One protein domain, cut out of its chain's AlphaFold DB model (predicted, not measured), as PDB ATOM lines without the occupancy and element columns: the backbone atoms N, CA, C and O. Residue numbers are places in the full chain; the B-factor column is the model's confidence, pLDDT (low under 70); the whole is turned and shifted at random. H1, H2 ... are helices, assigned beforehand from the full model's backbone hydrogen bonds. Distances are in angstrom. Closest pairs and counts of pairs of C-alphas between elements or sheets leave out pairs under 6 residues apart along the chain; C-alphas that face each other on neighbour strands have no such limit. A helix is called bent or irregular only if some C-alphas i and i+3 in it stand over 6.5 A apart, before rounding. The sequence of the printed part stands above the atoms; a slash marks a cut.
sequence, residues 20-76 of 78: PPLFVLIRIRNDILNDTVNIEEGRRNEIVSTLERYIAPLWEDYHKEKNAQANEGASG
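Overview. This is residues 20 to 76 of the 78 residues of an uncharacterized protein of Paenibacillus rhizosphaerae (UniProt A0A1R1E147). One long helix, H2, makes the length of a rod, and a shorter helix, H1, folds back beside its first part as a helical hairpin. The far part of H2, from residue 63, sticks out free with the last printed residues. The printed part has 57 residues with two named helices, H1 then H2, and no named strand; it is all helix. It is only just extended, close to loose, with a radius of gyration of the C-alphas of 15.8 A, and spans 54 by 15 by 12 A.

Along the chain. Find C-alpha 41 at (118.193, 140.315, 87.689); from there H2, residues 41 to 74, runs 47.8 A to C-alpha 74 at (130.242, 134.450, 133.527). It has a kink of 31 degrees near residue 55, and it is neither bent nor irregular, but only just: C-alphas 54 and 57 are 6.3 A apart. Look back to C-alpha 21 at (112.549, 133.883, 111.601), where H1, residues 21 to 34, begins its 20.2 A.

Arrangement. H2 touches H1 with residues 44 to 59 alone; look at Arg 29 and Val 48, whose C-alphas, the closest of the two helices, are 5.7 A apart. The two run opposite ways at a shallow tilt of 33 degrees, only just short of steep. In H1 every O i to N i+4 pair is within hydrogen-bond range; in H2, 26 of 30 are.

Size, cuts and confidence. The C-alphas of Glu 40 and Gly 76, the two farthest apart, are 53.8 A apart. The printed part has no cut, and the link from H1 to H2 is short, with 6 residues. Residues 67 to 76 have pLDDT under 70.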
ATOM      1  N   PRO A  20     114.210 129.812 113.716       82.06
ATOM      2  CA  PRO A  20     113.937 131.204 114.037       82.06
ATOM      3  C   PRO A  20     113.752 132.047 112.762       82.06
ATOM      4  O   PRO A  20     114.446 131.797 111.767       82.06
ATOM      5  N   PRO A  21     112.874 133.072 112.779       83.69
ATOM      6  CA  PRO A  21     112.549 133.883 111.601       83.69
ATOM      7  C   PRO A  21     113.770 134.421 110.842       83.69
ATOM      8  O   PRO A  21     113.774 134.441 109.613       83.69
ATOM      9  N   LEU A  22     114.842 134.776 111.559       88.56
ATOM     10  CA  LEU A  22     116.117 135.206 110.982       88.56
ATOM     11  C   LEU A  22     116.706 134.177 110.001       88.56
ATOM     12  O   LEU A  22     117.067 134.527 108.878       88.56
ATOM     13  N   PHE A  23     116.781 132.903 110.392       89.50
ATOM     14  CA  PHE A  23     117.377 131.855 109.557       89.50
ATOM     15  C   PHE A  23     116.523 131.553 108.325       89.50
ATOM     16  O   PHE A  23     117.061 131.302 107.246       89.50
ATOM     17  N   VAL A  24     115.196 131.635 108.463       90.31
ATOM     18  CA  VAL A  24     114.263 131.482 107.339       90.31
ATOM     19  C   VAL A  24     114.449 132.615 106.326       90.31
ATOM     20  O   VAL A  24     114.560 132.351 105.130       90.31
ATOM     21  N   LEU A  25     114.560 133.864 106.788       92.44
ATOM     22  CA  LEU A  25     114.782 135.021 105.915       92.44
ATOM     23  C   LEU A  25     116.129 134.951 105.185       92.44
ATOM     24  O   LEU A  25     116.180 135.218 103.985       92.44
ATOM     25  N   ILE A  26     117.201 134.538 105.870       93.50
ATOM     26  CA  ILE A  26     118.522 134.333 105.251       93.50
ATOM     27  C   ILE A  26     118.450 133.263 104.158       93.50
ATOM     28  O   ILE A  26     118.986 133.460 103.066       93.50
ATOM     29  N   ARG A  27     117.764 132.144 104.425       93.88
ATOM     30  CA  ARG A  27     117.574 131.083 103.432       93.88
ATOM     31  C   ARG A  27     116.843 131.603 102.197       93.88
ATOM     32  O   ARG A  27     117.362 131.456 101.099       93.88
ATOM     33  N   ILE A  28     115.695 132.258 102.377       94.00
ATOM     34  CA  ILE A  28     114.907 132.818 101.268       94.00
ATOM     35  C   ILE A  28     115.746 133.816 100.461       94.00
ATOM     36  O   ILE A  28     115.745 133.775  99.232       94.00
ATOM     37  N   ARG A  29     116.509 134.686 101.136       96.94
ATOM     38  CA  ARG A  29     117.408 135.646 100.483       96.94
ATOM     39  C   ARG A  29     118.447 134.948  99.608       96.94
ATOM     40  O   ARG A  29     118.717 135.419  98.506       96.94
ATOM     41  N   ASN A  30     119.015 133.837 100.070       96.31
ATOM     42  CA  ASN A  30     119.996 133.068  99.308       96.31
ATOM     43  C   ASN A  30     119.365 132.283  98.155       96.31
ATOM     44  O   ASN A  30     119.946 132.256  97.073       96.31
ATOM     45  N   ASP A  31     118.189 131.692  98.357       95.94
ATOM     46  CA  ASP A  31     117.464 130.986  97.297       95.94
ATOM     47  C   ASP A  31     117.132 131.958  96.149       95.94
ATOM     48  O   ASP A  31     117.404 131.664  94.987       95.94
ATOM     49  N   ILE A  32     116.663 133.169  96.472       95.94
ATOM     50  CA  ILE A  32     116.347 134.211  95.481       95.94
ATOM     51  C   ILE A  32     117.607 134.764  94.812       95.94
ATOM     52  O   ILE A  32     117.613 134.937  93.598       95.94
ATOM     53  N   LEU A  33     118.682 135.027  95.568       96.56
ATOM     54  CA  LEU A  33     119.941 135.518  94.993       96.56
ATOM     55  C   LEU A  33     120.505 134.552  93.937       96.56
ATOM     56  O   LEU A  33     121.094 134.999  92.954       96.56
ATOM     57  N   ASN A  34     120.333 133.248  94.145       96.06
ATOM     58  CA  ASN A  34     120.850 132.220  93.246       96.06
ATOM     59  C   ASN A  34     119.856 131.812  92.146       96.06
ATOM     60  O   ASN A  34     120.229 131.051  91.253       96.06
ATOM     61  N   ASP A  35     118.622 132.325  92.162       92.50
ATOM     62  CA  ASP A  35     117.653 132.086  91.095       92.50
ATOM     63  C   ASP A  35     117.933 132.999  89.892       92.50
ATOM     64  O   ASP A  35     117.424 134.116  89.758       92.50
ATOM     65  N   THR A  36     118.799 132.512  89.006       91.12
ATOM     66  CA  THR A  36     119.161 133.179  87.748       91.12
ATOM     67  C   THR A  36     118.277 132.764  86.573       91.12
ATOM     68  O   THR A  36     118.430 133.308  85.481       91.12
ATOM     69  N   VAL A  37     117.362 131.811  86.780       95.62
ATOM     70  CA  VAL A  37     116.561 131.187  85.716       95.62
ATOM     71  C   VAL A  37     115.135 131.728  85.710       95.62
ATOM     72  O   VAL A  37     114.593 132.001  84.641       95.62
ATOM     73  N   ASN A  38     114.522 131.900  86.882       95.31
ATOM     74  CA  ASN A  38     113.105 132.251  87.006       95.31
ATOM     75  C   ASN A  38     112.877 133.716  87.397       95.31
ATOM     76  O   ASN A  38     111.754 134.211  87.278       95.31
ATOM     77  N   ILE A  39     113.913 134.414  87.873       93.06
ATOM     78  CA  ILE A  39     113.812 135.797  88.347       93.06
ATOM     79  C   ILE A  39     114.767 136.688  87.557       93.06
ATOM     80  O   ILE A  39     115.982 136.487  87.541       93.06
ATOM     81  N   GLU A  40     114.201 137.718  86.930       96.62
ATOM     82  CA  GLU A  40     114.972 138.772  86.278       96.62
ATOM     83  C   GLU A  40     115.916 139.455  87.278       96.62
ATOM     84  O   GLU A  40     115.538 139.750  88.412       96.62
ATOM     85  N   GLU A  41     117.140 139.752  86.844       95.06
ATOM     86  CA  GLU A  41     118.193 140.315  87.689       95.06
ATOM     87  C   GLU A  41     117.791 141.588  88.443       95.06
ATOM     88  O   GLU A  41     118.043 141.676  89.645       95.06
ATOM     89  N   GLY A  42     117.131 142.547  87.788       95.88
ATOM     90  CA  GLY A  42     116.686 143.778  88.450       95.88
ATOM     91  C   GLY A  42     115.742 143.484  89.619       95.88
ATOM     92  O   GLY A  42     115.992 143.887  90.754       95.88
ATOM     93  N   ARG A  43     114.715 142.669  89.363       96.38
ATOM     94  CA  ARG A  43     113.741 142.243  90.373       96.38
ATOM     95  C   ARG A  43     114.385 141.413  91.483       96.38
ATOM     96  O   ARG A  43     114.047 141.578  92.654       96.38
ATOM     97  N   ARG A  44     115.323 140.530  91.139       97.00
ATOM     98  CA  ARG A  44     116.098 139.749  92.109       97.00
ATOM     99  C   ARG A  44     116.854 140.670  93.064       97.00
ATOM    100  O   ARG A  44     116.759 140.492  94.277       97.00
ATOM    101  N   ASN A  45     117.544 141.676  92.533       96.88
ATOM    102  CA  ASN A  45     118.314 142.633  93.326       96.88
ATOM    103  C   ASN A  45     117.417 143.469  94.252       96.88
ATOM    104  O   ASN A  45     117.775 143.693  95.411       96.88
ATOM    105  N   GLU A  46     116.237 143.885  93.785       97.88
ATOM    106  CA  GLU A  46     115.245 144.595  94.606       97.88
ATOM    107  C   GLU A  46     114.742 143.743  95.778       97.88
ATOM    108  O   GLU A  46     114.678 144.214  96.920       97.88
ATOM    109  N   ILE A  47     114.413 142.475  95.512       96.81
ATOM    110  CA  ILE A  47     113.939 141.548  96.543       96.81
ATOM    111  C   ILE A  47     115.050 141.259  97.559       96.81
ATOM    112  O   ILE A  47     114.806 141.348  98.762       96.81
ATOM    113  N   VAL A  48     116.272 140.974  97.099       97.62
ATOM    114  CA  VAL A  48     117.431 140.740  97.977       97.62
ATOM    115  C   VAL A  48     117.694 141.958  98.861       97.62
ATOM    116  O   VAL A  48     117.779 141.809 100.078       97.62
ATOM    117  N   SER A  49     117.722 143.161  98.282       97.88
ATOM    118  CA  SER A  49     117.923 144.407  99.037       97.88
ATOM    119  C   SER A  49     116.829 144.634 100.084       97.88
ATOM    120  O   SER A  49     117.089 145.142 101.173       97.88
ATOM    121  N   THR A  50     115.588 144.256  99.771       97.69
ATOM    122  CA  THR A  50     114.464 144.348 100.711       97.69
ATOM    123  C   THR A  50     114.622 143.352 101.860       97.69
ATOM    124  O   THR A  50     114.460 143.728 103.019       97.69
ATOM    125  N   LEU A  51     115.002 142.106 101.567       96.81
ATOM    126  CA  LEU A  51     115.255 141.079 102.581       96.81
ATOM    127  C   LEU A  51     116.423 141.455 103.498       96.81
ATOM    128  O   LEU A  51     116.327 141.264 104.707       96.81
ATOM    129  N   GLU A  52     117.489 142.048 102.961       97.19
ATOM    130  CA  GLU A  52     118.638 142.515 103.748       97.19
ATOM    131  C   GLU A  52     118.248 143.574 104.790       97.19
ATOM    132  O   GLU A  52     118.742 143.525 105.917       97.19
ATOM    133  N   ARG A  53     117.292 144.463 104.479       97.19
ATOM    134  CA  ARG A  53     116.765 145.441 105.452       97.19
ATOM    135  C   ARG A  53     116.027 144.790 106.622       97.19
ATOM    136  O   ARG A  53     116.030 145.358 107.709       97.19
ATOM    137  N   TYR A  54     115.403 143.629 106.419       94.38
ATOM    138  CA  TYR A  54     114.754 142.873 107.496       94.38
ATOM    139  C   TYR A  54     115.743 141.985 108.258       94.38
ATOM    140  O   TYR A  54     115.636 141.848 109.473       94.38
ATOM    141  N   ILE A  55     116.718 141.399 107.559       95.12
ATOM    142  CA  ILE A  55     117.736 140.525 108.155       95.12
ATOM    143  C   ILE A  55     118.664 141.316 109.076       95.12
ATOM    144  O   ILE A  55     118.981 140.823 110.153       95.12
ATOM    145  N   ALA A  56     119.086 142.522 108.685       94.50
ATOM    146  CA  ALA A  56     120.053 143.316 109.446       94.50
ATOM    147  C   ALA A  56     119.669 143.531 110.930       94.50
ATOM    148  O   ALA A  56     120.454 143.122 111.787       94.50
ATOM    149  N   PRO A  57     118.487 144.082 111.280       93.06
ATOM    150  CA  PRO A  57     118.115 144.270 112.685       93.06
ATOM    151  C   PRO A  57     117.960 142.938 113.433       93.06
ATOM    152  O   PRO A  57     118.452 142.798 114.546       93.06
ATOM    153  N   LEU A  58     117.374 141.918 112.796       90.50
ATOM    154  CA  LEU A  58     117.225 140.591 113.403       90.50
ATOM    155  C   LEU A  58     118.581 139.927 113.688       90.50
ATOM    156  O   LEU A  58     118.741 139.224 114.685       90.50
ATOM    157  N   TRP A  59     119.563 140.142 112.812       90.94
ATOM    158  CA  TRP A  59     120.926 139.658 112.994       90.94
ATOM    159  C   TRP A  59     121.617 140.357 114.163       90.94
ATOM    160  O   TRP A  59     122.287 139.692 114.956       90.94
ATOM    161  N   GLU A  60     121.448 141.675 114.290       90.12
ATOM    162  CA  GLU A  60     121.958 142.428 115.436       90.12
ATOM    163  C   GLU A  60     121.353 141.946 116.753       90.12
ATOM    164  O   GLU A  60     122.099 141.705 117.702       90.12
ATOM    165  N   ASP A  61     120.032 141.781 116.811       87.88
ATOM    166  CA  ASP A  61     119.323 141.351 118.019       87.88
ATOM    167  C   ASP A  61     119.777 139.955 118.456       87.88
ATOM    168  O   ASP A  61     120.174 139.765 119.605       87.88
ATOM    169  N   TYR A  62     119.878 139.013 117.512       85.19
ATOM    170  CA  TYR A  62     120.405 137.672 117.775       85.19
ATOM    171  C   TYR A  62     121.823 137.694 118.378       85.19
ATOM    172  O   TYR A  62     122.130 136.934 119.298       85.19
ATOM    173  N   HIS A  63     122.707 138.574 117.893       82.06
ATOM    174  CA  HIS A  63     124.070 138.686 118.427       82.06
ATOM    175  C   HIS A  63     124.122 139.416 119.772       82.06
ATOM    176  O   HIS A  63     124.942 139.061 120.620       82.06
ATOM    177  N   LYS A  64     123.250 140.406 119.999       84.06
ATOM    178  CA  LYS A  64     123.121 141.088 121.295       84.06
ATOM    179  C   LYS A  64     122.632 140.118 122.371       84.06
ATOM    180  O   LYS A  64     123.263 140.029 123.420       84.06
ATOM    181  N   GLU A  65     121.585 139.346 122.092       74.88
ATOM    182  CA  GLU A  65     121.051 138.329 123.008       74.88
ATOM    183  C   GLU A  65     122.081 137.239 123.314       74.88
ATOM    184  O   GLU A  65     122.294 136.889 124.475       74.88
ATOM    185  N   LYS A  66     122.795 136.754 122.292       71.88
ATOM    186  CA  LYS A  66     123.862 135.763 122.470       71.88
ATOM    187  C   LYS A  66     124.995 136.278 123.365       71.88
ATOM    188  O   LYS A  66     125.494 135.538 124.210       71.88
ATOM    189  N   ASN A  67     125.399 137.536 123.191       68.31
ATOM    190  CA  ASN A  67     126.440 138.149 124.017       68.31
ATOM    191  C   ASN A  67     125.957 138.423 125.451       68.31
ATOM    192  O   ASN A  67     126.738 138.272 126.387       68.31
ATOM    193  N   ALA A  68     124.683 138.776 125.640       66.62
ATOM    194  CA  ALA A  68     124.090 138.962 126.963       66.62
ATOM    195  C   ALA A  68     124.034 137.643 127.754       66.62
ATOM    196  O   ALA A  68     124.504 137.591 128.888       66.62
ATOM    197  N   GLN A  69     123.579 136.554 127.125       62.84
ATOM    198  CA  GLN A  69     123.553 135.221 127.744       62.84
ATOM    199  C   GLN A  69     124.960 134.706 128.094       62.84
ATOM    200  O   GLN A  69     125.152 134.057 129.121       62.84
ATOM    201  N   ALA A  70     125.968 135.027 127.274       60.53
ATOM    202  CA  ALA A  70     127.360 134.689 127.566       60.53
ATOM    203  C   ALA A  70     127.923 135.461 128.777       60.53
ATOM    204  O   ALA A  70     128.721 134.908 129.534       60.53
ATOM    205  N   ASN A  71     127.495 136.711 128.985       59.06
ATOM    206  CA  ASN A  71     127.928 137.538 130.117       59.06
ATOM    207  C   ASN A  71     127.231 137.166 131.437       59.06
ATOM    208  O   ASN A  71     127.862 137.202 132.496       59.06
ATOM    209  N   GLU A  72     125.955 136.771 131.393       56.75
ATOM    210  CA  GLU A  72     125.228 136.279 132.574       56.75
ATOM    211  C   GLU A  72     125.792 134.940 133.076       56.75
ATOM    212  O   GLU A  72     125.936 134.745 134.281       56.75
ATOM    213  N   GLY A  73     126.216 134.051 132.168       53.84
ATOM    214  CA  GLY A  73     126.894 132.801 132.531       53.84
ATOM    215  C   GLY A  73     128.274 132.990 133.180       53.84
ATOM    216  O   GLY A  73     128.722 132.117 133.919       53.84
ATOM    217  N   ALA A  74     128.938 134.126 132.943       50.94
ATOM    218  CA  ALA A  74     130.242 134.450 133.527       50.94
ATOM    219  C   ALA A  74     130.143 135.115 134.914       50.94
ATOM    220  O   ALA A  74     131.059 134.972 135.717       50.94
ATOM    221  N   SER A  75     129.032 135.797 135.218       53.16
ATOM    222  CA  SER A  75     128.827 136.491 136.506       53.16
ATOM    223  C   SER A  75     128.261 135.592 137.618       53.16
ATOM    224  O   SER A  75     128.108 136.040 138.748       53.16
ATOM    225  N   GLY A  76     127.932 134.330 137.319       47.00
ATOM    226  CA  GLY A  76     127.445 133.347 138.298       47.00
ATOM    227  C   GLY A  76     128.536 132.495 138.962       47.00
ATOM    228  O   GLY A  76     128.204 131.499 139.602       47.00
TER     229      GLY A  76